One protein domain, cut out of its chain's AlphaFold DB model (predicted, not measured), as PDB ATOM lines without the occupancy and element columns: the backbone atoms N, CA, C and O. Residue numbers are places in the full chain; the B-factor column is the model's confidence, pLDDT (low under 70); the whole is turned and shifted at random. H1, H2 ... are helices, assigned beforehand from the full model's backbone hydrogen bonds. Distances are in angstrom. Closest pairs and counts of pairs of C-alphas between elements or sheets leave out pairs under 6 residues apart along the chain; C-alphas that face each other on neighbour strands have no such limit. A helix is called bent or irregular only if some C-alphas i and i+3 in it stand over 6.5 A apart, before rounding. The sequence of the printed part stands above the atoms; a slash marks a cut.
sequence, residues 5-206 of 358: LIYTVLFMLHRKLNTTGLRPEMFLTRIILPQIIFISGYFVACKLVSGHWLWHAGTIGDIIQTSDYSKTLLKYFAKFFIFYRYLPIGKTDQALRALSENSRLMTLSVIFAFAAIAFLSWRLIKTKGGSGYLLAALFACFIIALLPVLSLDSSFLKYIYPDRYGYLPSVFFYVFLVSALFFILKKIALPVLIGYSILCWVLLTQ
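What this domain is: This is residues 5 to 206 of the 358 residues of an uncharacterized protein of Bacteriodetes bacterium (UniProt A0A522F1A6). Helices H2, H1 and H7 and the two arms of the bent helix H8, H8a and H8b, stand side by side in a row, each running opposite to the one before. H6 makes a narrow V with H7, and H4 slants across the V's open end; at the row's far end H2 meets H1 over a short stretch, and its residues 33 to 41 stick out. The printed part has 202 residues, 160 of them in eight named helices, H1 to H8 along the chain, with no named strand: all helix. It is only just compact, close to loose, with a radius of gyration of the C-alphas of 19.7 A and spans of 50 by 46 by 36 A.

How they stand to each other: H8, residues 161 to 206, was assigned as one helix by its hydrogen bonds but is bent, with C-alphas 184 and 187 9.3 A apart. Its arms H8a, residues 161 to 184, and H8b, residues 187 to 206, touch at Phe 182 and Ala 189, their closest C-alphas, 5.1 A apart, at a shallow tilt of 15 degrees, opposite ways. H8a has a kink of 65 degrees near residue 169. The hub is H7, residues 130 to 149, which forms a hairpin with H8a; their closest C-alphas, of Phe 142 and Pro 169, are 4.9 A apart. H1, residues 5 to 16, touches H7 at a shallow tilt of 8 degrees, opposite ways, closest at the C-alphas of Ile 6 and Cys 141, 5.5 A. H2, residues 24 to 50, forms a hairpin with H1 and touches it with residues 27 to 32 alone, closest at the C-alphas of Ile 32 and Tyr 7, 7.7 A. H6, residues 103 to 128, forms a hairpin with H7 at 26 degrees, closest at the C-alphas of Ile 125 and Gly 132, 4.0 A. H4, residues 69 to 82, touches H6 at a steep tilt of 53 degrees, closest at the C-alphas of Ser 70 and Thr 107, 5.5 A. H3, residues 60 to 64, and H5, residues 92 to 101, touch no helix. Every O i to N i+4 pair is within hydrogen-bond range in H1, H3, H4, H5 and H6, against 20 of 23 in H2, 14 of 16 in H7, 13 of 20 in H8a and 15 of 16 in H8b.

Where its parts are: H1 begins at C-alpha 5, (-51.526, -24.988, 54.516), and H8b ends at C-alpha 206, (-37.755, -40.813, 26.008). H2 is 37.0 A long, H6 36.4 A, H8a 33.5 A, H8b 30.8 A and H7 30.1 A.

The domain as a whole: The two farthest C-alphas, of Gly 51 and Lys 187, are 58.1 A apart. The printed part has no cut; the link from H7 to H8, 11 residues, is long. Mean pLDDT of the printed part is 84.3, with residues 55 to 67, 89 to 95 and 153 to 158 under 70.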
ATOM      1  N   LEU A   5     -50.426 -25.250  55.442       88.12
ATOM      2  CA  LEU A   5     -51.526 -24.988  54.516       88.12
ATOM      3  C   LEU A   5     -52.151 -26.274  53.955       88.12
ATOM      4  O   LEU A   5     -53.375 -26.384  53.925       88.12
ATOM      5  N   ILE A   6     -51.345 -27.278  53.587       91.12
ATOM      6  CA  ILE A   6     -51.864 -28.569  53.098       91.12
ATOM      7  C   ILE A   6     -52.639 -29.290  54.202       91.12
ATOM      8  O   ILE A   6     -53.759 -29.744  53.973       91.12
ATOM      9  N   TYR A   7     -52.094 -29.333  55.421       87.75
ATOM     10  CA  TYR A   7     -52.801 -29.921  56.563       87.75
ATOM     11  C   TYR A   7     -54.109 -29.189  56.862       87.75
ATOM     12  O   TYR A   7     -55.104 -29.829  57.194       87.75
ATOM     13  N   THR A   8     -54.132 -27.863  56.710       93.00
ATOM     14  CA  THR A   8     -55.339 -27.053  56.914       93.00
ATOM     15  C   THR A   8     -56.418 -27.400  55.890       93.00
ATOM     16  O   THR A   8     -57.566 -27.628  56.270       93.00
ATOM     17  N   VAL A   9     -56.063 -27.520  54.606       92.50
ATOM     18  CA  VAL A   9     -57.002 -27.935  53.548       92.50
ATOM     19  C   VAL A   9     -57.572 -29.329  53.818       92.50
ATOM     20  O   VAL A   9     -58.788 -29.520  53.745       92.50
ATOM     21  N   LEU A  10     -56.725 -30.292  54.190       91.75
ATOM     22  CA  LEU A  10     -57.166 -31.652  54.511       91.75
ATOM     23  C   LEU A  10     -58.050 -31.694  55.767       91.75
ATOM     24  O   LEU A  10     -59.065 -32.387  55.783       91.75
ATOM     25  N   PHE A  11     -57.725 -30.919  56.802       92.56
ATOM     26  CA  PHE A  11     -58.565 -30.808  57.994       92.56
ATOM     27  C   PHE A  11     -59.940 -30.215  57.669       92.56
ATOM     28  O   PHE A  11     -60.957 -30.755  58.107       92.56
ATOM     29  N   MET A  12     -59.994 -29.152  56.856       92.50
ATOM     30  CA  MET A  12     -61.259 -28.571  56.396       92.50
ATOM     31  C   MET A  12     -62.098 -29.582  55.609       92.50
ATOM     32  O   MET A  12     -63.304 -29.675  55.847       92.50
ATOM     33  N   LEU A  13     -61.473 -30.374  54.729       93.19
ATOM     34  CA  LEU A  13     -62.135 -31.474  54.025       93.19
ATOM     35  C   LEU A  13     -62.740 -32.473  55.016       93.19
ATOM     36  O   LEU A  13     -63.947 -32.715  54.988       93.19
ATOM     37  N   HIS A  14     -61.927 -33.031  55.914       90.12
ATOM     38  CA  HIS A  14     -62.389 -34.054  56.849       90.12
ATOM     39  C   HIS A  14     -63.482 -33.545  57.789       90.12
ATOM     40  O   HIS A  14     -64.441 -34.271  58.064       90.12
ATOM     41  N   ARG A  15     -63.385 -32.287  58.231       91.00
ATOM     42  CA  ARG A  15     -64.421 -31.630  59.030       91.00
ATOM     43  C   ARG A  15     -65.710 -31.454  58.239       91.00
ATOM     44  O   ARG A  15     -66.778 -31.735  58.765       91.00
ATOM     45  N   LYS A  16     -65.630 -31.040  56.970       90.56
ATOM     46  CA  LYS A  16     -66.813 -30.893  56.112       90.56
ATOM     47  C   LYS A  16     -67.510 -32.227  55.839       90.56
ATOM     48  O   LYS A  16     -68.728 -32.249  55.689       90.56
ATOM     49  N   LEU A  17     -66.745 -33.315  55.788       90.75
ATOM     50  CA  LEU A  17     -67.253 -34.676  55.618       90.75
ATOM     51  C   LEU A  17     -67.659 -35.350  56.939       90.75
ATOM     52  O   LEU A  17     -68.079 -36.500  56.904       90.75
ATOM     53  N   ASN A  18     -67.521 -34.678  58.089       89.12
ATOM     54  CA  ASN A  18     -67.733 -35.258  59.422       89.12
ATOM     55  C   ASN A  18     -66.925 -36.553  59.666       89.12
ATOM     56  O   ASN A  18     -67.373 -37.455  60.365       89.12
ATOM     57  N   THR A  19     -65.724 -36.650  59.086       89.44
ATOM     58  CA  THR A  19     -64.844 -37.837  59.177       89.44
ATOM     59  C   THR A  19     -63.697 -37.664  60.170       89.44
ATOM     60  O   THR A  19     -62.839 -38.533  60.288       89.44
ATOM     61  N   THR A  20     -63.649 -36.541  60.888       86.75
ATOM     62  CA  THR A  20     -62.634 -36.281  61.912       86.75
ATOM     63  C   THR A  20     -63.276 -36.004  63.261       86.75
ATOM     64  O   THR A  20     -64.223 -35.225  63.356       86.75
ATOM     65  N   GLY A  21     -62.728 -36.620  64.310       87.38
ATOM     66  CA  GLY A  21     -63.048 -36.303  65.703       87.38
ATOM     67  C   GLY A  21     -62.166 -35.200  66.298       87.38
ATOM     68  O   GLY A  21     -62.328 -34.848  67.465       87.38
ATOM     69  N   LEU A  22     -61.206 -34.658  65.536       90.50
ATOM     70  CA  LEU A  22     -60.286 -33.639  66.038       90.50
ATOM     71  C   LEU A  22     -60.988 -32.285  66.160       90.50
ATOM     72  O   LEU A  22     -61.484 -31.721  65.182       90.50
ATOM     73  N   ARG A  23     -60.958 -31.719  67.369       92.94
ATOM     74  CA  ARG A  23     -61.387 -30.337  67.602       92.94
ATOM     75  C   ARG A  23     -60.422 -29.362  66.905       92.94
ATOM     76  O   ARG A  23     -59.217 -29.620  66.896       92.94
ATOM     77  N   PRO A  24     -60.905 -28.226  66.366       92.25
ATOM     78  CA  PRO A  24     -60.045 -27.235  65.711       92.25
ATOM     79  C   PRO A  24     -58.908 -26.719  66.606       92.25
ATOM     80  O   PRO A  24     -57.794 -26.553  66.127       92.25
ATOM     81  N   GLU A  25     -59.140 -26.552  67.907       93.25
ATOM     82  CA  GLU A  25     -58.101 -26.164  68.877       93.25
ATOM     83  C   GLU A  25     -56.968 -27.194  68.966       93.25
ATOM     84  O   GLU A  25     -55.788 -26.842  68.974       93.25
ATOM     85  N   MET A  26     -57.315 -28.485  68.986       92.31
ATOM     86  CA  MET A  26     -56.332 -29.569  69.000       92.31
ATOM     87  C   MET A  26     -55.569 -29.637  67.681       92.31
ATOM     88  O   MET A  26     -54.366 -29.871  67.687       92.31
ATOM     89  N   PHE A  27     -56.244 -29.413  66.552       93.38
ATOM     90  CA  PHE A  27     -55.586 -29.333  65.251       93.38
ATOM     91  C   PHE A  27     -54.575 -28.174  65.210       93.38
ATOM     92  O   PHE A  27     -53.421 -28.366  64.820       93.38
ATOM     93  N   LEU A  28     -54.968 -26.989  65.685       93.25
ATOM     94  CA  LEU A  28     -54.085 -25.825  65.734       93.25
ATOM     95  C   LEU A  28     -52.878 -26.061  66.648       93.25
ATOM     96  O   LEU A  28     -51.744 -25.858  66.224       93.25
ATOM     97  N   THR A  29     -53.098 -26.535  67.873       94.31
ATOM     98  CA  THR A  29     -52.027 -26.674  68.875       94.31
ATOM     99  C   THR A  29     -51.134 -27.893  68.651       94.31
ATOM    100  O   THR A  29     -49.941 -27.817  68.927       94.31
ATOM    101  N   ARG A  30     -51.665 -29.011  68.133       92.88
ATOM    102  CA  ARG A  30     -50.907 -30.270  67.984       92.88
ATOM    103  C   ARG A  30     -50.371 -30.527  66.580       92.88
ATOM    104  O   ARG A  30     -49.458 -31.330  66.442       92.88
ATOM    105  N   ILE A  31     -50.926 -29.893  65.545       92.00
ATOM    106  CA  ILE A  31     -50.509 -30.127  64.150       92.00
ATOM    107  C   ILE A  31     -49.924 -28.862  63.530       92.00
ATOM    108  O   ILE A  31     -48.835 -28.923  62.961       92.00
ATOM    109  N   ILE A  32     -50.609 -27.720  63.624       93.75
ATOM    110  CA  ILE A  32     -50.161 -26.484  62.961       93.75
ATOM    111  C   ILE A  32     -49.024 -25.808  63.729       93.75
ATOM    112  O   ILE A  32     -47.990 -25.503  63.136       93.75
ATOM    113  N   LEU A  33     -49.181 -25.613  65.038       92.06
ATOM    114  CA  LEU A  33     -48.199 -24.913  65.863       92.06
ATOM    115  C   LEU A  33     -46.808 -25.577  65.828       92.06
ATOM    116  O   LEU A  33     -45.846 -24.857  65.563       92.06
ATOM    117  N   PRO A  34     -46.655 -26.913  65.969       93.44
ATOM    118  CA  PRO A  34     -45.341 -27.544  65.861       93.44
ATOM    119  C   PRO A  34     -44.685 -27.306  64.498       93.44
ATOM    120  O   PRO A  34     -43.492 -27.033  64.428       93.44
ATOM    121  N   GLN A  35     -45.458 -27.342  63.408       92.88
ATOM    122  CA  GLN A  35     -44.938 -27.072  62.065       92.88
ATOM    123  C   GLN A  35     -44.446 -25.627  61.915       92.88
ATOM    124  O   GLN A  35     -43.377 -25.408  61.347       92.88
ATOM    125  N   ILE A  36     -45.189 -24.649  62.444       92.81
ATOM    126  CA  ILE A  36     -44.768 -23.239  62.453       92.81
ATOM    127  C   ILE A  36     -43.490 -23.066  63.279       92.81
ATOM    128  O   ILE A  36     -42.578 -22.368  62.836       92.81
ATOM    129  N   ILE A  37     -43.393 -23.731  64.435       92.88
ATOM    130  CA  ILE A  37     -42.189 -23.715  65.276       92.88
ATOM    131  C   ILE A  37     -40.991 -24.286  64.508       92.88
ATOM    132  O   ILE A  37     -39.950 -23.640  64.470       92.88
ATOM    133  N   PHE A  38     -41.133 -25.432  63.834       91.94
ATOM    134  CA  PHE A  38     -40.051 -26.013  63.027       91.94
ATOM    135  C   PHE A  38     -39.625 -25.112  61.864       91.94
ATOM    136  O   PHE A  38     -38.428 -24.934  61.644       91.94
ATOM    137  N   ILE A  39     -40.580 -24.520  61.137       90.25
ATOM    138  CA  ILE A  39     -40.281 -23.574  60.051       90.25
ATOM    139  C   ILE A  39     -39.514 -22.371  60.604       90.25
ATOM    140  O   ILE A  39     -38.464 -22.011  60.078       90.25
ATOM    141  N   SER A  40     -40.010 -21.775  61.688       90.81
ATOM    142  CA  SER A  40     -39.386 -20.608  62.320       90.81
ATOM    143  C   SER A  40     -37.986 -20.942  62.835       90.81
ATOM    144  O   SER A  40     -37.044 -20.194  62.584       90.81
ATOM    145  N   GLY A  41     -37.826 -22.101  63.481       93.69
ATOM    146  CA  GLY A  41     -36.540 -22.603  63.956       93.69
ATOM    147  C   GLY A  41     -35.531 -22.807  62.827       93.69
ATOM    148  O   GLY A  41     -34.377 -22.423  62.977       93.69
ATOM    149  N   TYR A  42     -35.964 -23.324  61.672       89.94
ATOM    150  CA  TYR A  42     -35.118 -23.429  60.479       89.94
ATOM    151  C   TYR A  42     -34.645 -22.054  59.987       89.94
ATOM    152  O   TYR A  42     -33.448 -21.862  59.791       89.94
ATOM    153  N   PHE A  43     -35.552 -21.083  59.839       88.12
ATOM    154  CA  PHE A  43     -35.195 -19.724  59.402       88.12
ATOM    155  C   PHE A  43     -34.218 -19.041  60.367       88.12
ATOM    156  O   PHE A  43     -33.257 -18.406  59.926       88.12
ATOM    157  N   VAL A  44     -34.431 -19.201  61.676       92.19
ATOM    158  CA  VAL A  44     -33.515 -18.703  62.711       92.19
ATOM    159  C   VAL A  44     -32.156 -19.397  62.609       92.19
ATOM    160  O   VAL A  44     -31.135 -18.717  62.593       92.19
ATOM    161  N   ALA A  45     -32.122 -20.724  62.471       90.69
ATOM    162  CA  ALA A  45     -30.878 -21.474  62.315       90.69
ATOM    163  C   ALA A  45     -30.102 -21.043  61.060       90.69
ATOM    164  O   ALA A  45     -28.899 -20.812  61.147       90.69
ATOM    165  N   CYS A  46     -30.776 -20.851  59.920       86.00
ATOM    166  CA  CYS A  46     -30.151 -20.286  58.722       86.00
ATOM    167  C   CYS A  46     -29.554 -18.907  59.014       86.00
ATOM    168  O   CYS A  46     -28.374 -18.685  58.750       86.00
ATOM    169  N   LYS A  47     -30.329 -18.008  59.634       86.50
ATOM    170  CA  LYS A  47     -29.863 -16.652  59.938       86.50
ATOM    171  C   LYS A  47     -28.630 -16.647  60.846       86.50
ATOM    172  O   LYS A  47     -27.750 -15.816  60.637       86.50
ATOM    173  N   LEU A  48     -28.568 -17.562  61.813       90.69
ATOM    174  CA  LEU A  48     -27.443 -17.704  62.737       90.69
ATOM    175  C   LEU A  48     -26.208 -18.342  62.084       90.69
ATOM    176  O   LEU A  48     -25.098 -17.898  62.352       90.69
ATOM    177  N   VAL A  49     -26.384 -19.363  61.238       88.62
ATOM    178  CA  VAL A  49     -25.269 -20.138  60.657       88.62
ATOM    179  C   VAL A  49     -24.685 -19.478  59.410       88.62
ATOM    180  O   VAL A  49     -23.469 -19.429  59.260       88.62
ATOM    181  N   SER A  50     -25.527 -18.984  58.500       79.44
ATOM    182  CA  SER A  50     -25.088 -18.446  57.205       79.44
ATOM    183  C   SER A  50     -25.220 -16.929  57.094       79.44
ATOM    184  O   SER A  50     -24.896 -16.367  56.053       79.44
ATOM    185  N   GLY A  51     -25.746 -16.247  58.117       82.88
ATOM    186  CA  GLY A  51     -26.048 -14.811  58.062       82.88
ATOM    187  C   GLY A  51     -27.268 -14.458  57.197       82.88
ATOM    188  O   GLY A  51     -27.719 -13.304  57.202       82.88
ATOM    189  N   HIS A  52     -27.865 -15.440  56.515       77.81
ATOM    190  CA  HIS A  52     -28.984 -15.279  55.589       77.81
ATOM    191  C   HIS A  52     -30.225 -16.035  56.072       77.81
ATOM    192  O   HIS A  52     -30.132 -17.099  56.668       77.81
ATOM    193  N   TRP A  53     -31.419 -15.512  55.778       78.56
ATOM    194  CA  TRP A  53     -32.675 -16.181  56.142       78.56
ATOM    195  C   TRP A  53     -32.906 -17.490  55.371       78.56
ATOM    196  O   TRP A  53     -33.637 -18.356  55.835       78.56
ATOM    197  N   LEU A  54     -32.280 -17.668  54.207       75.81
ATOM    198  CA  LEU A  54     -32.405 -18.864  53.376       75.81
ATOM    199  C   LEU A  54     -31.015 -19.400  53.025       75.81
ATOM    200  O   LEU A  54     -30.109 -18.633  52.715       75.81
ATOM    201  N   TRP A  55     -30.863 -20.725  53.055       57.31
ATOM    202  CA  TRP A  55     -29.595 -21.421  52.791       57.31
ATOM    203  C   TRP A  55     -29.133 -21.335  51.321       57.31
ATOM    204  O   TRP A  55     -28.000 -21.682  51.010       57.31
ATOM    205  N   HIS A  56     -29.980 -20.919  50.375       56.88
ATOM    206  CA  HIS A  56     -29.628 -20.904  48.949       56.88
ATOM    207  C   HIS A  56     -29.347 -19.491  48.447       56.88
ATOM    208  O   HIS A  56     -30.140 -18.579  48.660       56.88
ATOM    209  N   ALA A  57     -28.181 -19.368  47.805       41.81
ATOM    210  CA  ALA A  57     -27.555 -18.151  47.320       41.81
ATOM    211  C   ALA A  57     -28.520 -17.266  46.527       41.81
ATOM    212  O   ALA A  57     -29.043 -17.646  45.481       41.81
ATOM    213  N   GLY A  58     -28.715 -16.073  47.061       47.47
ATOM    214  CA  GLY A  58     -29.497 -14.996  46.491       47.47
ATOM    215  C   GLY A  58     -29.798 -14.016  47.607       47.47
ATOM    216  O   GLY A  58     -30.214 -14.406  48.703       47.47
ATOM    217  N   THR A  59     -29.577 -12.731  47.362       47.66
ATOM    218  CA  THR A  59     -30.217 -11.724  48.204       47.66
ATOM    219  C   THR A  59     -31.735 -11.919  48.101       47.66
ATOM    220  O   THR A  59     -32.238 -12.461  47.118       47.66
ATOM    221  N   ILE A  60     -32.510 -11.485  49.099       49.94
ATOM    222  CA  ILE A  60     -33.983 -11.523  49.006       49.94
ATOM    223  C   ILE A  60     -34.459 -10.833  47.705       49.94
ATOM    224  O   ILE A  60     -35.447 -11.257  47.114       49.94
ATOM    225  N   GLY A  61     -33.701  -9.843  47.212       48.22
ATOM    226  CA  GLY A  61     -33.903  -9.204  45.912       48.22
ATOM    227  C   GLY A  61     -33.802 -10.152  44.712       48.22
ATOM    228  O   GLY A  61     -34.608 -10.019  43.802       48.22
ATOM    229  N   ASP A  62     -32.915 -11.146  44.731       46.94
ATOM    230  CA  ASP A  62     -32.770 -12.148  43.659       46.94
ATOM    231  C   ASP A  62     -33.890 -13.207  43.695       46.94
ATOM    232  O   ASP A  62     -34.261 -13.769  42.669       46.94
ATOM    233  N   ILE A  63     -34.482 -13.452  44.871       48.78
ATOM    234  CA  ILE A  63     -35.641 -14.349  45.054       48.78
ATOM    235  C   ILE A  63     -36.953 -13.654  44.645       48.78
ATOM    236  O   ILE A  63     -37.885 -14.304  44.166       48.78
ATOM    237  N   ILE A  64     -37.022 -12.331  44.830       46.41
ATOM    238  CA  ILE A  64     -38.150 -11.467  44.445       46.41
ATOM    239  C   ILE A  64     -38.000 -10.955  42.997       46.41
ATOM    240  O   ILE A  64     -38.955 -10.420  42.429       46.41
ATOM    241  N   GLN A  65     -36.840 -11.138  42.357       46.72
ATOM    242  CA  GLN A  65     -36.574 -10.640  41.007       46.72
ATOM    243  C   GLN A  65     -37.523 -11.264  39.968       46.72
ATOM    244  O   GLN A  65     -37.345 -12.377  39.481       46.72
ATOM    245  N   THR A  66     -38.516 -10.465  39.567       50.78
ATOM    246  CA  THR A  66     -39.097 -10.379  38.212       50.78
ATOM    247  C   THR A  66     -39.686 -11.645  37.579       50.78
ATOM    248  O   THR A  66     -39.926 -11.662  36.371       50.78
ATOM    249  N   SER A  67     -39.978 -12.703  38.340       57.72
ATOM    250  CA  SER A  67     -40.771 -13.809  37.797       57.72
ATOM    251  C   SER A  67     -42.250 -13.424  37.801       57.72
ATOM    252  O   SER A  67     -42.873 -13.200  38.834       57.72
ATOM    253  N   ASP A  68     -42.828 -13.311  36.609       76.31
ATOM    254  CA  ASP A  68     -44.275 -13.213  36.461       76.31
ATOM    255  C   ASP A  68     -44.881 -14.557  36.894       76.31
ATOM    256  O   ASP A  68     -44.904 -15.533  36.134       76.31
ATOM    257  N   TYR A  69     -45.324 -14.624  38.152       81.31
ATOM    258  CA  TYR A  69     -45.894 -15.830  38.753       81.31
ATOM    259  C   TYR A  69     -47.041 -16.408  37.918       81.31
ATOM    260  O   TYR A  69     -47.195 -17.631  37.864       81.31
ATOM    261  N   SER A  70     -47.802 -15.561  37.214       83.75
ATOM    262  CA  SER A  70     -48.879 -15.997  36.324       83.75
ATOM    263  C   SER A  70     -48.328 -16.799  35.144       83.75
ATOM    264  O   SER A  70     -48.853 -17.871  34.831       83.75
ATOM    265  N   LYS A  71     -47.228 -16.339  34.529       82.94
ATOM    266  CA  LYS A  71     -46.537 -17.067  33.446       82.94
ATOM    267  C   LYS A  71     -46.043 -18.425  33.929       82.94
ATOM    268  O   LYS A  71     -46.306 -19.442  33.286       82.94
ATOM    269  N   THR A  72     -45.339 -18.459  35.059       82.69
ATOM    270  CA  THR A  72     -44.793 -19.714  35.590       82.69
ATOM    271  C   THR A  72     -45.906 -20.694  35.966       82.69
ATOM    272  O   THR A  72     -45.831 -21.868  35.594       82.69
ATOM    273  N   LEU A  73     -46.971 -20.226  36.622       87.31
ATOM    274  CA  LEU A  73     -48.115 -21.061  36.991       87.31
ATOM    275  C   LEU A  73     -48.783 -21.695  35.763       87.31
ATOM    276  O   LEU A  73     -49.039 -22.901  35.760       87.31
ATOM    277  N   LEU A  74     -49.010 -20.923  34.696       87.38
ATOM    278  CA  LEU A  74     -49.584 -21.458  33.457       87.38
ATOM    279  C   LEU A  74     -48.687 -22.492  32.795       87.38
ATOM    280  O   LEU A  74     -49.189 -23.500  32.304       87.38
ATOM    281  N   LYS A  75     -47.368 -22.292  32.806       83.06
ATOM    282  CA  LYS A  75     -46.446 -23.302  32.280       83.06
ATOM    283  C   LYS A  75     -46.498 -24.592  33.101       83.06
ATOM    284  O   LYS A  75     -46.454 -25.672  32.517       83.06
ATOM    285  N   TYR A  76     -46.653 -24.507  34.426       87.50
ATOM    286  CA  TYR A  76     -46.904 -25.690  35.255       87.50
ATOM    287  C   TYR A  76     -48.237 -26.360  34.901       87.50
ATOM    288  O   TYR A  76     -48.270 -27.583  34.774       87.50
ATOM    289  N   PHE A  77     -49.313 -25.605  34.668       89.69
ATOM    290  CA  PHE A  77     -50.578 -26.182  34.196       89.69
ATOM    291  C   PHE A  77     -50.414 -26.867  32.838       89.69
ATOM    292  O   PHE A  77     -50.777 -28.031  32.697       89.69
ATOM    293  N   ALA A  78     -49.792 -26.208  31.862       86.38
ATOM    294  CA  ALA A  78     -49.523 -26.794  30.551       86.38
ATOM    295  C   ALA A  78     -48.655 -28.060  30.660       86.38
ATOM    296  O   ALA A  78     -48.890 -29.056  29.975       86.38
ATOM    297  N   LYS A  79     -47.684 -28.073  31.574       86.31
ATOM    298  CA  LYS A  79     -46.871 -29.255  31.855       86.31
ATOM    299  C   LYS A  79     -47.701 -30.413  32.413       86.31
ATOM    300  O   LYS A  79     -47.594 -31.519  31.893       86.31
ATOM    301  N   PHE A  80     -48.489 -30.176  33.460       89.44
ATOM    302  CA  PHE A  80     -49.233 -31.234  34.149       89.44
ATOM    303  C   PHE A  80     -50.441 -31.737  33.350       89.44
ATOM    304  O   PHE A  80     -50.706 -32.935  33.355       89.44
ATOM    305  N   PHE A  81     -51.153 -30.852  32.649       88.88
ATOM    306  CA  PHE A  81     -52.371 -31.209  31.917       88.88
ATOM    307  C   PHE A  81     -52.132 -31.584  30.448       88.88
ATOM    308  O   PHE A  81     -52.882 -32.395  29.914       88.88
ATOM    309  N   ILE A  82     -51.133 -30.994  29.781       87.25
ATOM    310  CA  ILE A  82     -50.947 -31.119  28.320       87.25
ATOM    311  C   ILE A  82     -49.639 -31.847  27.970       87.25
ATOM    312  O   ILE A  82     -49.398 -32.161  26.809       87.25
ATOM    313  N   PHE A  83     -48.774 -32.140  28.950       85.75
ATOM    314  CA  PHE A  83     -47.417 -32.642  28.698       85.75
ATOM    315  C   PHE A  83     -46.631 -31.748  27.733       85.75
ATOM    316  O   PHE A  83     -45.814 -32.229  26.951       85.75
ATOM    317  N   TYR A  84     -46.871 -30.435  27.813       80.19
ATOM    318  CA  TYR A  84     -46.461 -29.447  26.813       80.19
ATOM    319  C   TYR A  84     -44.992 -29.550  26.359       80.19
ATOM    320  O   TYR A  84     -44.707 -29.351  25.187       80.19
ATOM    321  N   ARG A  85     -44.062 -29.939  27.242       79.62
ATOM    322  CA  ARG A  85     -42.647 -30.167  26.891       79.62
ATOM    323  C   ARG A  85     -42.444 -31.150  25.734       79.62
ATOM    324  O   ARG A  85     -41.515 -30.986  24.953       79.62
ATOM    325  N   TYR A  86     -43.235 -32.214  25.690       80.88
ATOM    326  CA  TYR A  86     -43.059 -33.300  24.726       80.88
ATOM    327  C   TYR A  86     -43.714 -32.997  23.377       80.88
ATOM    328  O   TYR A  86     -43.624 -33.801  22.452       80.88
ATOM    329  N   LEU A  87     -44.379 -31.845  23.254       78.00
ATOM    330  CA  LEU A  87     -44.925 -31.408  21.983       78.00
ATOM    331  C   LEU A  87     -43.772 -31.002  21.046       78.00
ATOM    332  O   LEU A  87     -42.848 -30.306  21.474       78.00
ATOM    333  N   PRO A  88     -43.814 -31.389  19.759       70.31
ATOM    334  CA  PRO A  88     -42.829 -30.977  18.764       70.31
ATOM    335  C   PRO A  88     -43.073 -29.509  18.380       70.31
ATOM    336  O   PRO A  88     -43.619 -29.198  17.326       70.31
ATOM    337  N   ILE A  89     -42.694 -28.592  19.270       62.84
ATOM    338  CA  ILE A  89     -43.045 -27.166  19.186       62.84
ATOM    339  C   ILE A  89     -42.231 -26.412  18.104       62.84
ATOM    340  O   ILE A  89     -42.518 -25.260  17.820       62.84
ATOM    341  N   GLY A  90     -41.284 -27.060  17.410       63.94
ATOM    342  CA  GLY A  90     -40.668 -26.605  16.146       63.94
ATOM    343  C   GLY A  90     -40.651 -25.083  15.903       63.94
ATOM    344  O   GLY A  90     -40.016 -24.333  16.638       63.94
ATOM    345  N   LYS A  91     -41.375 -24.622  14.871       54.31
ATOM    346  CA  LYS A  91     -41.540 -23.192  14.527       54.31
ATOM    347  C   LYS A  91     -42.591 -22.457  15.380       54.31
ATOM    348  O   LYS A  91     -42.648 -21.231  15.337       54.31
ATOM    349  N   THR A  92     -43.426 -23.168  16.138       60.72
ATOM    350  CA  THR A  92     -44.436 -22.572  17.030       60.72
ATOM    351  C   THR A  92     -43.853 -22.122  18.375       60.72
ATOM    352  O   THR A  92     -44.522 -21.388  19.099       60.72
ATOM    353  N   ASP A  93     -42.591 -22.459  18.673       65.69
ATOM    354  CA  ASP A  93     -41.862 -22.044  19.883       65.69
ATOM    355  C   ASP A  93     -41.797 -20.523  20.016       65.69
ATOM    356  O   ASP A  93     -42.119 -19.975  21.066       65.69
ATOM    357  N   GLN A  94     -41.464 -19.824  18.928       64.12
ATOM    358  CA  GLN A  94     -41.403 -18.361  18.919       64.12
ATOM    359  C   GLN A  94     -42.778 -17.726  19.142       64.12
ATOM    360  O   GLN A  94     -42.891 -16.783  19.919       64.12
ATOM    361  N   ALA A  95     -43.834 -18.266  18.529       68.81
ATOM    362  CA  ALA A  95     -45.194 -17.761  18.716       68.81
ATOM    363  C   ALA A  95     -45.692 -17.978  20.156       68.81
ATOM    364  O   ALA A  95     -46.281 -17.081  20.756       68.81
ATOM    365  N   LEU A  96     -45.418 -19.148  20.741       70.88
ATOM    366  CA  LEU A  96     -45.794 -19.467  22.121       70.88
ATOM    367  C   LEU A  96     -44.973 -18.661  23.133       70.88
ATOM    368  O   LEU A  96     -45.523 -18.226  24.145       70.88
ATOM    369  N   ARG A  97     -43.698 -18.386  22.839       70.88
ATOM    370  CA  ARG A  97     -42.872 -17.458  23.622       70.88
ATOM    371  C   ARG A  97     -43.421 -16.039  23.564       70.88
ATOM    372  O   ARG A  97     -43.679 -15.483  24.627       70.88
ATOM    373  N   ALA A  98     -43.713 -15.518  22.373       73.38
ATOM    374  CA  ALA A  98     -44.297 -14.188  22.194       73.38
ATOM    375  C   ALA A  98     -45.648 -14.043  22.921       73.38
ATOM    376  O   ALA A  98     -45.895 -13.047  23.600       73.38
ATOM    377  N   LEU A  99     -46.506 -15.069  22.867       76.62
ATOM    378  CA  LEU A  99     -47.745 -15.110  23.653       76.62
ATOM    379  C   LEU A  99     -47.462 -15.119  25.158       76.62
ATOM    380  O   LEU A  99     -48.104 -14.386  25.912       76.62
ATOM    381  N   SER A 100     -46.492 -15.926  25.595       76.69
ATOM    382  CA  SER A 100     -46.109 -16.024  27.003       76.69
ATOM    383  C   SER A 100     -45.469 -14.749  27.544       76.69
ATOM    384  O   SER A 100     -45.496 -14.537  28.748       76.69
ATOM    385  N   GLU A 101     -44.921 -13.880  26.693       79.62
ATOM    386  CA  GLU A 101     -44.322 -12.611  27.107       79.62
ATOM    387  C   GLU A 101     -45.374 -11.561  27.495       79.62
ATOM    388  O   GLU A 101     -45.098 -10.702  28.340       79.62
ATOM    389  N   ASN A 102     -46.611 -11.683  27.006       84.88
ATOM    390  CA  ASN A 102     -47.704 -10.771  27.337       84.88
ATOM    391  C   ASN A 102     -48.302 -11.056  28.731       84.88
ATOM    392  O   ASN A 102     -49.230 -11.853  28.893       84.88
ATOM    393  N   SER A 103     -47.811 -10.349  29.753       83.44
ATOM    394  CA  SER A 103     -48.234 -10.506  31.154       83.44
ATOM    395  C   SER A 103     -49.738 -10.320  31.396       83.44
ATOM    396  O   SER A 103     -50.319 -11.012  32.236       83.44
ATOM    397  N   ARG A 104     -50.407  -9.426  30.648       87.00
ATOM    398  CA  ARG A 104     -51.860  -9.209  30.789       87.00
ATOM    399  C   ARG A 104     -52.642 -10.425  30.305       87.00
ATOM    400  O   ARG A 104     -53.512 -10.912  31.023       87.00
ATOM    401  N   LEU A 105     -52.296 -10.945  29.125       88.25
ATOM    402  CA  LEU A 105     -52.923 -12.145  28.566       88.25
ATOM    403  C   LEU A 105     -52.719 -13.361  29.479       88.25
ATOM    404  O   LEU A 105     -53.652 -14.132  29.710       88.25
ATOM    405  N   MET A 106     -51.516 -13.509  30.035       87.56
ATOM    406  CA  MET A 106     -51.188 -14.594  30.962       87.56
ATOM    407  C   MET A 106     -51.985 -14.475  32.266       87.56
ATOM    408  O   MET A 106     -52.577 -15.450  32.715       87.56
ATOM    409  N   THR A 107     -52.109 -13.272  32.826       87.81
ATOM    410  CA  THR A 107     -52.937 -13.043  34.022       87.81
ATOM    411  C   THR A 107     -54.413 -13.362  33.759       87.81
ATOM    412  O   THR A 107     -55.034 -14.082  34.540       87.81
ATOM    413  N   LEU A 108     -54.971 -12.917  32.627       91.06
ATOM    414  CA  LEU A 108     -56.343 -13.262  32.229       91.06
ATOM    415  C   LEU A 108     -56.530 -14.774  32.043       91.06
ATOM    416  O   LEU A 108     -57.542 -15.322  32.476       91.06
ATOM    417  N   SER A 109     -55.547 -15.460  31.458       89.88
ATOM    418  CA  SER A 109     -55.589 -16.917  31.273       89.88
ATOM    419  C   SER A 109     -55.561 -17.662  32.611       89.88
ATOM    420  O   SER A 109     -56.276 -18.650  32.776       89.88
ATOM    421  N   VAL A 110     -54.800 -17.167  33.596       90.06
ATOM    422  CA  VAL A 110     -54.816 -17.694  34.971       90.06
ATOM    423  C   VAL A 110     -56.188 -17.504  35.610       90.06
ATOM    424  O   VAL A 110     -56.746 -18.463  36.140       90.06
ATOM    425  N   ILE A 111     -56.755 -16.297  35.532       92.00
ATOM    426  CA  ILE A 111     -58.090 -16.004  36.078       92.00
ATOM    427  C   ILE A 111     -59.134 -16.924  35.442       92.00
ATOM    428  O   ILE A 111     -59.928 -17.531  36.157       92.00
ATOM    429  N   PHE A 112     -59.098 -17.080  34.118       93.00
ATOM    430  CA  PHE A 112     -59.999 -17.974  33.399       93.00
ATOM    431  C   PHE A 112     -59.827 -19.435  33.835       93.00
ATOM    432  O   PHE A 112     -60.819 -20.110  34.111       93.00
ATOM    433  N   ALA A 113     -58.588 -19.918  33.969       90.00
ATOM    434  CA  ALA A 113     -58.311 -21.270  34.448       90.00
ATOM    435  C   ALA A 113     -58.859 -21.490  35.868       90.00
ATOM    436  O   ALA A 113     -59.543 -22.486  36.115       90.00
ATOM    437  N   PHE A 114     -58.638 -20.551  36.793       90.56
ATOM    438  CA  PHE A 114     -59.194 -20.636  38.145       90.56
ATOM    439  C   PHE A 114     -60.720 -20.561  38.156       90.56
ATOM    440  O   PHE A 114     -61.345 -21.333  38.879       90.56
ATOM    441  N   ALA A 115     -61.329 -19.695  37.346       91.62
ATOM    442  CA  ALA A 115     -62.782 -19.600  37.228       91.62
ATOM    443  C   ALA A 115     -63.388 -20.909  36.697       91.62
ATOM    444  O   ALA A 115     -64.353 -21.417  37.269       91.62
ATOM    445  N   ALA A 116     -62.783 -21.504  35.665       89.69
ATOM    446  CA  ALA A 116     -63.202 -22.791  35.120       89.69
ATOM    447  C   ALA A 116     -63.092 -23.909  36.169       89.69
ATOM    448  O   ALA A 116     -64.027 -24.689  36.352       89.69
ATOM    449  N   ILE A 117     -61.984 -23.963  36.910       88.44
ATOM    450  CA  ILE A 117     -61.765 -24.985  37.941       88.44
ATOM    451  C   ILE A 117     -62.688 -24.773  39.146       88.44
ATOM    452  O   ILE A 117     -63.224 -25.748  39.679       88.44
ATOM    453  N   ALA A 118     -62.937 -23.527  39.549       88.62
ATOM    454  CA  ALA A 118     -63.890 -23.191  40.603       88.62
ATOM    455  C   ALA A 118     -65.317 -23.589  40.203       88.62
ATOM    456  O   ALA A 118     -66.017 -24.236  40.985       88.62
ATOM    457  N   PHE A 119     -65.723 -23.287  38.968       90.56
ATOM    458  CA  PHE A 119     -67.016 -23.692  38.422       90.56
ATOM    459  C   PHE A 119     -67.165 -25.220  38.368       90.56
ATOM    460  O   PHE A 119     -68.171 -25.762  38.833       90.56
ATOM    461  N   LEU A 120     -66.151 -25.933  37.862       88.12
ATOM    462  CA  LEU A 120     -66.132 -27.398  37.832       88.12
ATOM    463  C   LEU A 120     -66.212 -27.989  39.243       88.12
ATOM    464  O   LEU A 120     -67.016 -28.889  39.485       88.12
ATOM    465  N   SER A 121     -65.436 -27.454  40.185       87.50
ATOM    466  CA  SER A 121     -65.438 -27.885  41.586       87.50
ATOM    467  C   SER A 121     -66.803 -27.663  42.230       87.50
ATOM    468  O   SER A 121     -67.345 -28.576  42.848       87.50
ATOM    469  N   TRP A 122     -67.412 -26.492  42.030       90.88
ATOM    470  CA  TRP A 122     -68.755 -26.187  42.521       90.88
ATOM    471  C   TRP A 122     -69.803 -27.156  41.963       90.88
ATOM    472  O   TRP A 122     -70.588 -27.732  42.723       90.88
ATOM    473  N   ARG A 123     -69.773 -27.411  40.649       90.81
ATOM    474  CA  ARG A 123     -70.674 -28.370  39.998       90.81
ATOM    475  C   ARG A 123     -70.480 -29.787  40.542       90.81
ATOM    476  O   ARG A 123     -71.461 -30.483  40.805       90.81
ATOM    477  N   LEU A 124     -69.237 -30.220  40.740       88.25
ATOM    478  CA  LEU A 124     -68.917 -31.536  41.302       88.25
ATOM    479  C   LEU A 124     -69.348 -31.651  42.766       88.25
ATOM    480  O   LEU A 124     -69.904 -32.675  43.148       88.25
ATOM    481  N   ILE A 125     -69.184 -30.605  43.572       91.81
ATOM    482  CA  ILE A 125     -69.681 -30.568  44.955       91.81
ATOM    483  C   ILE A 125     -71.206 -30.702  44.976       91.81
ATOM    484  O   ILE A 125     -71.740 -31.513  45.732       91.81
ATOM    485  N   LYS A 126     -71.918 -29.961  44.119       91.25
ATOM    486  CA  LYS A 126     -73.387 -30.020  44.042       91.25
ATOM    487  C   LYS A 126     -73.909 -31.379  43.577       91.25
ATOM    488  O   LYS A 126     -74.944 -31.820  44.059       91.25
ATOM    489  N   THR A 127     -73.209 -32.037  42.656       89.56
ATOM    490  CA  THR A 127     -73.681 -33.289  42.034       89.56
ATOM    491  C   THR A 127     -73.164 -34.559  42.707       89.56
ATOM    492  O   THR A 127     -73.827 -35.591  42.643       89.56
ATOM    493  N   LYS A 128     -71.978 -34.519  43.324       87.12
ATOM    494  CA  LYS A 128     -71.280 -35.684  43.899       87.12
ATOM    495  C   LYS A 128     -70.997 -35.557  45.398       87.12
ATOM    496  O   LYS A 128     -70.427 -36.479  45.976       87.12
ATOM    497  N   GLY A 129     -71.357 -34.438  46.029       90.56
ATOM    498  CA  GLY A 129     -71.196 -34.230  47.467       90.56
ATOM    499  C   GLY A 129     -69.744 -34.402  47.917       90.56
ATOM    500  O   GLY A 129     -68.864 -33.639  47.512       90.56
ATOM    501  N   GLY A 130     -69.493 -35.420  48.745       88.94
ATOM    502  CA  GLY A 130     -68.190 -35.663  49.365       88.94
ATOM    503  C   GLY A 130     -67.034 -35.834  48.376       88.94
ATOM    504  O   GLY A 130     -65.968 -35.252  48.577       88.94
ATOM    505  N   SER A 131     -67.261 -36.528  47.258       88.25
ATOM    506  CA  SER A 131     -66.260 -36.675  46.191       88.25
ATOM    507  C   SER A 131     -65.877 -35.333  45.558       88.25
ATOM    508  O   SER A 131     -64.721 -35.132  45.195       88.25
ATOM    509  N   GLY A 132     -66.823 -34.394  45.451       91.44
ATOM    510  CA  GLY A 132     -66.550 -33.049  44.946       91.44
ATOM    511  C   GLY A 132     -65.662 -32.242  45.895       91.44
ATOM    512  O   GLY A 132     -64.720 -31.594  45.445       91.44
ATOM    513  N   TYR A 133     -65.906 -32.337  47.207       92.00
ATOM    514  CA  TYR A 133     -65.039 -31.708  48.211       92.00
ATOM    515  C   TYR A 133     -63.626 -32.298  48.195       92.00
ATOM    516  O   TYR A 133     -62.659 -31.544  48.272       92.00
ATOM    517  N   LEU A 134     -63.498 -33.622  48.049       91.56
ATOM    518  CA  LEU A 134     -62.199 -34.289  47.940       91.56
ATOM    519  C   LEU A 134     -61.398 -33.767  46.739       91.56
ATOM    520  O   LEU A 134     -60.236 -33.400  46.896       91.56
ATOM    521  N   LEU A 135     -62.013 -33.685  45.555       92.25
ATOM    522  CA  LEU A 135     -61.346 -33.162  44.359       92.25
ATOM    523  C   LEU A 135     -60.910 -31.702  44.525       92.25
ATOM    524  O   LEU A 135     -59.784 -31.361  44.163       92.25
ATOM    525  N   ALA A 136     -61.765 -30.859  45.107       93.44
ATOM    526  CA  ALA A 136     -61.430 -29.464  45.380       93.44
ATOM    527  C   ALA A 136     -60.246 -29.345  46.356       93.44
ATOM    528  O   ALA A 136     -59.338 -28.544  46.135       93.44
ATOM    529  N   ALA A 137     -60.219 -30.176  47.403       94.31
ATOM    530  CA  ALA A 137     -59.124 -30.217  48.366       94.31
ATOM    531  C   ALA A 137     -57.807 -30.689  47.727       94.31
ATOM    532  O   ALA A 137     -56.773 -30.061  47.935       94.31
ATOM    533  N   LEU A 138     -57.837 -31.747  46.909       94.19
ATOM    534  CA  LEU A 138     -56.652 -32.231  46.191       94.19
ATOM    535  C   LEU A 138     -56.107 -31.174  45.223       94.19
ATOM    536  O   LEU A 138     -54.897 -30.955  45.178       94.19
ATOM    537  N   PHE A 139     -56.984 -30.471  44.501       94.31
ATOM    538  CA  PHE A 139     -56.568 -29.378  43.625       94.31
ATOM    539  C   PHE A 139     -55.971 -28.202  44.415       94.31
ATOM    540  O   PHE A 139     -54.923 -27.679  44.047       94.31
ATOM    541  N   ALA A 140     -56.575 -27.818  45.544       93.94
ATOM    542  CA  ALA A 140     -56.016 -26.784  46.413       93.94
ATOM    543  C   ALA A 140     -54.630 -27.181  46.957       93.94
ATOM    544  O   ALA A 140     -53.705 -26.370  46.922       93.94
ATOM    545  N   CYS A 141     -54.449 -28.436  47.383       95.31
ATOM    546  CA  CYS A 141     -53.146 -28.956  47.801       95.31
ATOM    547  C   CYS A 141     -52.115 -28.929  46.662       95.31
ATOM    548  O   CYS A 141     -50.963 -28.580  46.910       95.31
ATOM    549  N   PHE A 142     -52.517 -29.236  45.425       94.94
ATOM    550  CA  PHE A 142     -51.659 -29.103  44.243       94.94
ATOM    551  C   PHE A 142     -51.178 -27.657  44.041       94.94
ATOM    552  O   PHE A 142     -49.979 -27.436  43.879       94.94
ATOM    553  N   ILE A 143     -52.079 -26.672  44.124       93.69
ATOM    554  CA  ILE A 143     -51.717 -25.249  44.004       93.69
ATOM    555  C   ILE A 143     -50.788 -24.814  45.139       93.69
ATOM    556  O   ILE A 143     -49.752 -24.209  44.877       93.69
ATOM    557  N   ILE A 144     -51.108 -25.166  46.386       92.50
ATOM    558  CA  ILE A 144     -50.273 -24.836  47.552       92.50
ATOM    559  C   ILE A 144     -48.876 -25.449  47.412       92.50
ATOM    560  O   ILE A 144     -47.885 -24.788  47.706       92.50
ATOM    561  N   ALA A 145     -48.785 -26.694  46.939       92.25
ATOM    562  CA  ALA A 145     -47.513 -27.367  46.704       92.25
ATOM    563  C   ALA A 145     -46.686 -26.720  45.581       92.25
ATOM    564  O   ALA A 145     -45.465 -26.864  45.585       92.25
ATOM    565  N   LEU A 146     -47.323 -26.024  44.630       89.50
ATOM    566  CA  LEU A 146     -46.634 -25.293  43.567       89.50
ATOM    567  C   LEU A 146     -46.067 -23.950  44.030       89.50
ATOM    568  O   LEU A 146     -45.024 -23.554  43.517       89.50
ATOM    569  N   LEU A 147     -46.707 -23.260  44.983       87.06
ATOM    570  CA  LEU A 147     -46.309 -21.905  45.406       87.06
ATOM    571  C   LEU A 147     -44.799 -21.739  45.665       87.06
ATOM    572  O   LEU A 147     -44.230 -20.786  45.130       87.06
ATOM    573  N   PRO A 148     -44.112 -22.648  46.392       83.25
ATOM    574  CA  PRO A 148     -42.690 -22.481  46.698       83.25
ATOM    575  C   PRO A 148     -41.775 -22.552  45.473       83.25
ATOM    576  O   PRO A 148     -40.631 -22.120  45.545       83.25
ATOM    577  N   VAL A 149     -42.251 -23.131  44.366       81.94
ATOM    578  CA  VAL A 149     -41.457 -23.333  43.150       81.94
ATOM    579  C   VAL A 149     -41.857 -22.395  42.014       81.94
ATOM    580  O   VAL A 149     -41.226 -22.431  40.963       81.94
ATOM    581  N   LEU A 150     -42.865 -21.533  42.201       81.12
ATOM    582  CA  LEU A 150     -43.291 -20.598  41.152       81.12
ATOM    583  C   LEU A 150     -42.268 -19.489  40.871       81.12
ATOM    584  O   LEU A 150     -42.252 -18.957  39.763       81.12
ATOM    585  N   SER A 151     -41.434 -19.147  41.857       75.56
ATOM    586  CA  SER A 151     -40.321 -18.207  41.678       75.56
ATOM    587  C   SER A 151     -39.136 -18.825  40.935       75.56
ATOM    588  O   SER A 151     -38.254 -18.101  40.484       75.56
ATOM    589  N   LEU A 152     -39.093 -20.155  40.808       72.19
ATOM    590  CA  LEU A 152     -38.005 -20.845  40.130       72.19
ATOM    591  C   LEU A 152     -38.240 -20.823  38.621       72.19
ATOM    592  O   LEU A 152     -39.370 -20.977  38.148       72.19
ATOM    593  N   ASP A 153     -37.154 -20.641  37.866       63.56
ATOM    594  CA  ASP A 153     -37.247 -20.546  36.417       63.56
ATOM    595  C   ASP A 153     -37.885 -21.810  35.822       63.56
ATOM    596  O   ASP A 153     -37.480 -22.957  36.038       63.56
ATOM    597  N   SER A 154     -38.924 -21.535  35.052       56.69
ATOM    598  CA  SER A 154     -39.835 -22.449  34.406       56.69
ATOM    599  C   SER A 154     -39.506 -22.530  32.921       56.69
ATOM    600  O   SER A 154     -40.372 -22.366  32.054       56.69
ATOM    601  N   SER A 155     -38.237 -22.758  32.590       56.28
ATOM    602  CA  SER A 155     -37.765 -22.991  31.224       56.28
ATOM    603  C   SER A 155     -38.216 -24.382  30.718       56.28
ATOM    604  O   SER A 155     -37.449 -25.242  30.299       56.28
ATOM    605  N   PHE A 156     -39.529 -24.625  30.755       56.03
ATOM    606  CA  PHE A 156     -40.200 -25.885  30.425       56.03
ATOM    607  C   PHE A 156     -40.311 -26.166  28.923       56.03
ATOM    608  O   PHE A 156     -40.790 -27.230  28.542       56.03
ATOM    609  N   LEU A 157     -39.872 -25.238  28.067       54.34
ATOM    610  CA  LEU A 157     -39.965 -25.376  26.608       54.34
ATOM    611  C   LEU A 157     -39.006 -26.439  26.048       54.34
ATOM    612  O   LEU A 157     -39.153 -26.839  24.901       54.34
ATOM    613  N   LYS A 158     -38.043 -26.929  26.844       57.62
ATOM    614  CA  LYS A 158     -37.104 -27.971  26.395       57.62
ATOM    615  C   LYS A 158     -36.438 -28.768  27.518       57.62
ATOM    616  O   LYS A 158     -36.034 -29.906  27.308       57.62
ATOM    617  N   TYR A 159     -36.299 -28.187  28.709       70.50
ATOM    618  CA  TYR A 159     -35.391 -28.729  29.718       70.50
ATOM    619  C   TYR A 159     -36.087 -29.685  30.682       70.50
ATOM    620  O   TYR A 159     -37.208 -29.452  31.139       70.50
ATOM    621  N   ILE A 160     -35.398 -30.781  30.999       77.44
ATOM    622  CA  ILE A 160     -35.914 -31.830  31.886       77.44
ATOM    623  C   ILE A 160     -35.494 -31.616  33.338       77.44
ATOM    624  O   ILE A 160     -36.158 -32.091  34.254       77.44
ATOM    625  N   TYR A 161     -34.434 -30.843  33.571       76.12
ATOM    626  CA  TYR A 161     -33.943 -30.538  34.912       76.12
ATOM    627  C   TYR A 161     -34.972 -29.855  35.837       76.12
ATOM    628  O   TYR A 161     -35.071 -30.272  36.997       76.12
ATOM    629  N   PRO A 162     -35.799 -28.893  35.371       77.69
ATOM    630  CA  PRO A 162     -36.837 -28.282  36.206       77.69
ATOM    631  C   PRO A 162     -37.951 -29.250  36.649       77.69
ATOM    632  O   PRO A 162     -38.838 -28.860  37.411       77.69
ATOM    633  N   ASP A 163     -37.942 -30.520  36.220       79.50
ATOM    634  CA  ASP A 163     -38.978 -31.483  36.606       79.50
ATOM    635  C   ASP A 163     -39.058 -31.793  38.079       79.50
ATOM    636  O   ASP A 163     -40.161 -31.999  38.593       79.50
ATOM    637  N   ARG A 164     -37.916 -31.756  38.755       81.25
ATOM    638  CA  ARG A 164     -37.819 -32.002  40.193       81.25
ATOM    639  C   ARG A 164     -38.715 -31.085  41.021       81.25
ATOM    640  O   ARG A 164     -39.211 -31.490  42.066       81.25
ATOM    641  N   TYR A 165     -38.972 -29.872  40.532       84.94
ATOM    642  CA  TYR A 165     -39.833 -28.908  41.210       84.94
ATOM    643  C   TYR A 165     -41.305 -29.344  41.211       84.94
ATOM    644  O   TYR A 165     -42.091 -28.877  42.026       84.94
ATOM    645  N   GLY A 166     -41.685 -30.265  40.321       88.25
ATOM    646  CA  GLY A 166     -43.033 -30.817  40.239       88.25
ATOM    647  C   GLY A 166     -43.272 -32.071  41.082       88.25
ATOM    648  O   GLY A 166     -44.413 -32.517  41.117       88.25
ATOM    649  N   TYR A 167     -42.265 -32.653  41.749       89.44
ATOM    650  CA  TYR A 167     -42.415 -33.953  42.433       89.44
ATOM    651  C   TYR A 167     -43.434 -33.948  43.567       89.44
ATOM    652  O   TYR A 167     -44.186 -34.900  43.729       89.44
ATOM    653  N   LEU A 168     -43.471 -32.884  44.363       90.44
ATOM    654  CA  LEU A 168     -44.449 -32.775  45.435       90.44
ATOM    655  C   LEU A 168     -45.849 -32.397  44.905       90.44
ATOM    656  O   LEU A 168     -46.812 -33.085  45.250       90.44
ATOM    657  N   PRO A 169     -46.000 -31.368  44.044       93.06
ATOM    658  CA  PRO A 169     -47.274 -31.084  43.386       93.06
ATOM    659  C   PRO A 169     -47.888 -32.293  42.672       93.06
ATOM    660  O   PRO A 169     -49.104 -32.484  42.725       93.06
ATOM    661  N   SER A 170     -47.064 -33.127  42.027       93.31
ATOM    662  CA  SER A 170     -47.539 -34.260  41.234       93.31
ATOM    663  C   SER A 170     -48.319 -35.281  42.058       93.31
ATOM    664  O   SER A 170     -49.287 -35.837  41.547       93.31
ATOM    665  N   VAL A 171     -47.969 -35.479  43.335       94.00
ATOM    666  CA  VAL A 171     -48.694 -36.385  44.240       94.00
ATOM    667  C   VAL A 171     -50.163 -35.982  44.326       94.00
ATOM    668  O   VAL A 171     -51.051 -36.802  44.103       94.00
ATOM    669  N   PHE A 172     -50.437 -34.704  44.584       95.56
ATOM    670  CA  PHE A 172     -51.810 -34.203  44.666       95.56
ATOM    671  C   PHE A 172     -52.482 -34.161  43.295       95.56
ATOM    672  O   PHE A 172     -53.650 -34.527  43.174       95.56
ATOM    673  N   PHE A 173     -51.738 -33.765  42.260       95.25
ATOM    674  CA  PHE A 173     -52.253 -33.662  40.900       95.25
ATOM    675  C   PHE A 173     -52.709 -35.007  40.330       95.25
ATOM    676  O   PHE A 173     -53.818 -35.099  39.812       95.25
ATOM    677  N   TYR A 174     -51.892 -36.058  40.418       94.00
ATOM    678  CA  TYR A 174     -52.245 -37.355  39.840       94.00
ATOM    679  C   TYR A 174     -53.373 -38.033  40.620       94.00
ATOM    680  O   TYR A 174     -54.261 -38.615  40.001       94.00
ATOM    681  N   VAL A 175     -53.421 -37.886  41.950       94.25
ATOM    682  CA  VAL A 175     -54.565 -38.368  42.746       94.25
ATOM    683  C   VAL A 175     -55.840 -37.606  42.371       94.25
ATOM    684  O   VAL A 175     -56.891 -38.228  42.192       94.25
ATOM    685  N   PHE A 176     -55.753 -36.283  42.186       94.75
ATOM    686  CA  PHE A 176     -56.849 -35.463  41.665       94.75
ATOM    687  C   PHE A 176     -57.303 -35.944  40.283       94.75
ATOM    688  O   PHE A 176     -58.488 -36.212  40.098       94.75
ATOM    689  N   LEU A 177     -56.378 -36.095  39.335       92.88
ATOM    690  CA  LEU A 177     -56.668 -36.453  37.949       92.88
ATOM    691  C   LEU A 177     -57.324 -37.833  37.850       92.88
ATOM    692  O   LEU A 177     -58.366 -37.969  37.213       92.88
ATOM    693  N   VAL A 178     -56.752 -38.841  38.515       93.00
ATOM    694  CA  VAL A 178     -57.293 -40.207  38.531       93.00
ATOM    695  C   VAL A 178     -58.701 -40.216  39.120       93.00
ATOM    696  O   VAL A 178     -59.624 -40.758  38.511       93.00
ATOM    697  N   SER A 179     -58.889 -39.555  40.266       91.88
ATOM    698  CA  SER A 179     -60.196 -39.463  40.924       91.88
ATOM    699  C   SER A 179     -61.217 -38.728  40.049       91.88
ATOM    700  O   SER A 179     -62.356 -39.175  39.909       91.88
ATOM    701  N   ALA A 180     -60.816 -37.624  39.412       91.06
ATOM    702  CA  ALA A 180     -61.674 -36.837  38.534       91.06
ATOM    703  C   ALA A 180     -62.112 -37.647  37.310       91.06
ATOM    704  O   ALA A 180     -63.308 -37.714  37.021       91.06
ATOM    705  N   LEU A 181     -61.176 -38.322  36.635       91.19
ATOM    706  CA  LEU A 181     -61.481 -39.190  35.498       91.19
ATOM    707  C   LEU A 181     -62.413 -40.333  35.909       91.19
ATOM    708  O   LEU A 181     -63.388 -40.595  35.207       91.19
ATOM    709  N   PHE A 182     -62.190 -40.956  37.067       90.44
ATOM    710  CA  PHE A 182     -63.061 -42.020  37.564       90.44
ATOM    711  C   PHE A 182     -64.496 -41.532  37.821       90.44
ATOM    712  O   PHE A 182     -65.462 -42.168  37.393       90.44
ATOM    713  N   PHE A 183     -64.660 -40.364  38.451       86.81
ATOM    714  CA  PHE A 183     -65.987 -39.810  38.746       86.81
ATOM    715  C   PHE A 183     -66.724 -39.263  37.515       86.81
ATOM    716  O   PHE A 183     -67.962 -39.309  37.488       86.81
ATOM    717  N   ILE A 184     -65.993 -38.750  36.519       86.81
ATOM    718  CA  ILE A 184     -66.556 -38.168  35.290       86.81
ATOM    719  C   ILE A 184     -66.853 -39.260  34.257       86.81
ATOM    720  O   ILE A 184     -67.977 -39.347  33.762       86.81
ATOM    721  N   LEU A 185     -65.871 -40.110  33.952       89.12
ATOM    722  CA  LEU A 185     -65.924 -41.070  32.847       89.12
ATOM    723  C   LEU A 185     -66.530 -42.426  33.235       89.12
ATOM    724  O   LEU A 185     -66.945 -43.191  32.363       89.12
ATOM    725  N   LYS A 186     -66.636 -42.731  34.535       88.25
ATOM    726  CA  LYS A 186     -67.254 -43.964  35.054       88.25
ATOM    727  C   LYS A 186     -66.687 -45.218  34.361       88.25
ATOM    728  O   LYS A 186     -65.524 -45.550  34.546       88.25
ATOM    729  N   LYS A 187     -67.488 -45.901  33.531       91.75
ATOM    730  CA  LYS A 187     -67.144 -47.180  32.884       91.75
ATOM    731  C   LYS A 187     -65.943 -47.084  31.938       91.75
ATOM    732  O   LYS A 187     -65.198 -48.050  31.833       91.75
ATOM    733  N   ILE A 188     -65.733 -45.939  31.281       95.00
ATOM    734  CA  ILE A 188     -64.597 -45.759  30.357       95.00
ATOM    735  C   ILE A 188     -63.352 -45.193  31.050       95.00
ATOM    736  O   ILE A 188     -62.318 -45.031  30.407       95.00
ATOM    737  N   ALA A 189     -63.418 -44.913  32.358       93.38
ATOM    738  CA  ALA A 189     -62.293 -44.344  33.092       93.38
ATOM    739  C   ALA A 189     -61.071 -45.268  33.072       93.38
ATOM    740  O   ALA A 189     -59.963 -44.799  32.844       93.38
ATOM    741  N   LEU A 190     -61.266 -46.576  33.269       94.19
ATOM    742  CA  LEU A 190     -60.157 -47.525  33.348       94.19
ATOM    743  C   LEU A 190     -59.368 -47.627  32.024       94.19
ATOM    744  O   LEU A 190     -58.156 -47.423  32.073       94.19
ATOM    745  N   PRO A 191     -59.994 -47.836  30.845       96.38
ATOM    746  CA  PRO A 191     -59.280 -47.764  29.567       96.38
ATOM    747  C   PRO A 191     -58.527 -46.442  29.351       96.38
ATOM    748  O   PRO A 191     -57.379 -46.455  28.911       96.38
ATOM    749  N   VAL A 192     -59.133 -45.302  29.711       95.56
ATOM    750  CA  VAL A 192     -58.493 -43.978  29.586       95.56
ATOM    751  C   VAL A 192     -57.273 -43.856  30.500       95.56
ATOM    752  O   VAL A 192     -56.234 -43.364  30.067       95.56
ATOM    753  N   LEU A 193     -57.364 -44.335  31.741       94.12
ATOM    754  CA  LEU A 193     -56.253 -44.326  32.694       94.12
ATOM    755  C   LEU A 193     -55.111 -45.258  32.273       94.12
ATOM    756  O   LEU A 193     -53.944 -44.910  32.462       94.12
ATOM    757  N   ILE A 194     -55.428 -46.408  31.673       95.94
ATOM    758  CA  ILE A 194     -54.425 -47.315  31.096       95.94
ATOM    759  C   ILE A 194     -53.704 -46.615  29.942       95.94
ATOM    760  O   ILE A 194     -52.477 -46.536  29.956       95.94
ATOM    761  N   GLY A 195     -54.447 -46.033  28.993       96.12
ATOM    762  CA  GLY A 195     -53.864 -45.269  27.886       96.12
ATOM    763  C   GLY A 195     -52.997 -44.105  28.373       96.12
ATOM    764  O   GLY A 195     -51.885 -43.910  27.889       96.12
ATOM    765  N   TYR A 196     -53.456 -43.382  29.395       93.12
ATOM    766  CA  TYR A 196     -52.698 -42.301  30.023       93.12
ATOM    767  C   TYR A 196     -51.414 -42.793  30.707       93.12
ATOM    768  O   TYR A 196     -50.372 -42.146  30.611       93.12
ATOM    769  N   SER A 197     -51.459 -43.954  31.365       94.31
ATOM    770  CA  SER A 197     -50.282 -44.569  31.995       94.31
ATOM    771  C   SER A 197     -49.264 -45.032  30.952       94.31
ATOM    772  O   SER A 197     -48.071 -44.796  31.127       94.31
ATOM    773  N   ILE A 198     -49.728 -45.613  29.838       96.88
ATOM    774  CA  ILE A 198     -48.881 -45.970  28.690       96.88
ATOM    775  C   ILE A 198     -48.240 -44.715  28.094       96.88
ATOM    776  O   ILE A 198     -47.039 -44.713  27.836       96.88
ATOM    777  N   LEU A 199     -48.998 -43.626  27.930       93.75
ATOM    778  CA  LEU A 199     -48.445 -42.350  27.480       93.75
ATOM    779  C   LEU A 199     -47.340 -41.867  28.429       93.75
ATOM    780  O   LEU A 199     -46.232 -41.597  27.978       93.75
ATOM    781  N   CYS A 200     -47.599 -41.824  29.739       92.19
ATOM    782  CA  CYS A 200     -46.590 -41.435  30.731       92.19
ATOM    783  C   CYS A 200     -45.342 -42.324  30.658       92.19
ATOM    784  O   CYS A 200     -44.225 -41.816  30.736       92.19
ATOM    785  N   TRP A 201     -45.524 -43.634  30.474       94.19
ATOM    786  CA  TRP A 201     -44.435 -44.589  30.299       94.19
ATOM    787  C   TRP A 201     -43.596 -44.277  29.055       94.19
ATOM    788  O   TRP A 201     -42.377 -44.187  29.155       94.19
ATOM    789  N   VAL A 202     -44.226 -44.035  27.902       94.75
ATOM    790  CA  VAL A 202     -43.529 -43.659  26.657       94.75
ATOM    791  C   VAL A 202     -42.758 -42.345  26.820       94.75
ATOM    792  O   VAL A 202     -41.609 -42.230  26.398       94.75
ATOM    793  N   LEU A 203     -43.355 -41.341  27.461       90.94
ATOM    794  CA  LEU A 203     -42.678 -40.065  27.713       90.94
ATOM    795  C   LEU A 203     -41.489 -40.229  28.679       90.94
ATOM    796  O   LEU A 203     -40.445 -39.584  28.523       90.94
ATOM    797  N   LEU A 204     -41.614 -41.127  29.658       90.00
ATOM    798  CA  LEU A 204     -40.538 -41.474  30.580       90.00
ATOM    799  C   LEU A 204     -39.380 -42.181  29.859       90.00
ATOM    800  O   LEU A 204     -38.224 -41.801  30.067       90.00
ATOM    801  N   THR A 205     -39.665 -43.141  28.973       92.50
ATOM    802  CA  THR A 205     -38.623 -43.855  28.212       92.50
ATOM    803  C   THR A 205     -37.870 -42.947  27.240       92.50
ATOM    804  O   THR A 205     -36.696 -43.195  26.986       92.50
ATOM    805  N   GLN A 206     -38.470 -41.850  26.770       88.25
ATOM    806  CA  GLN A 206     -37.755 -40.813  26.008       88.25
ATOM    807  C   GLN A 206     -36.786 -39.991  26.875       88.25
ATOM    808  O   GLN A 206     -35.793 -39.463  26.380       88.25
TER     809      GLN A 206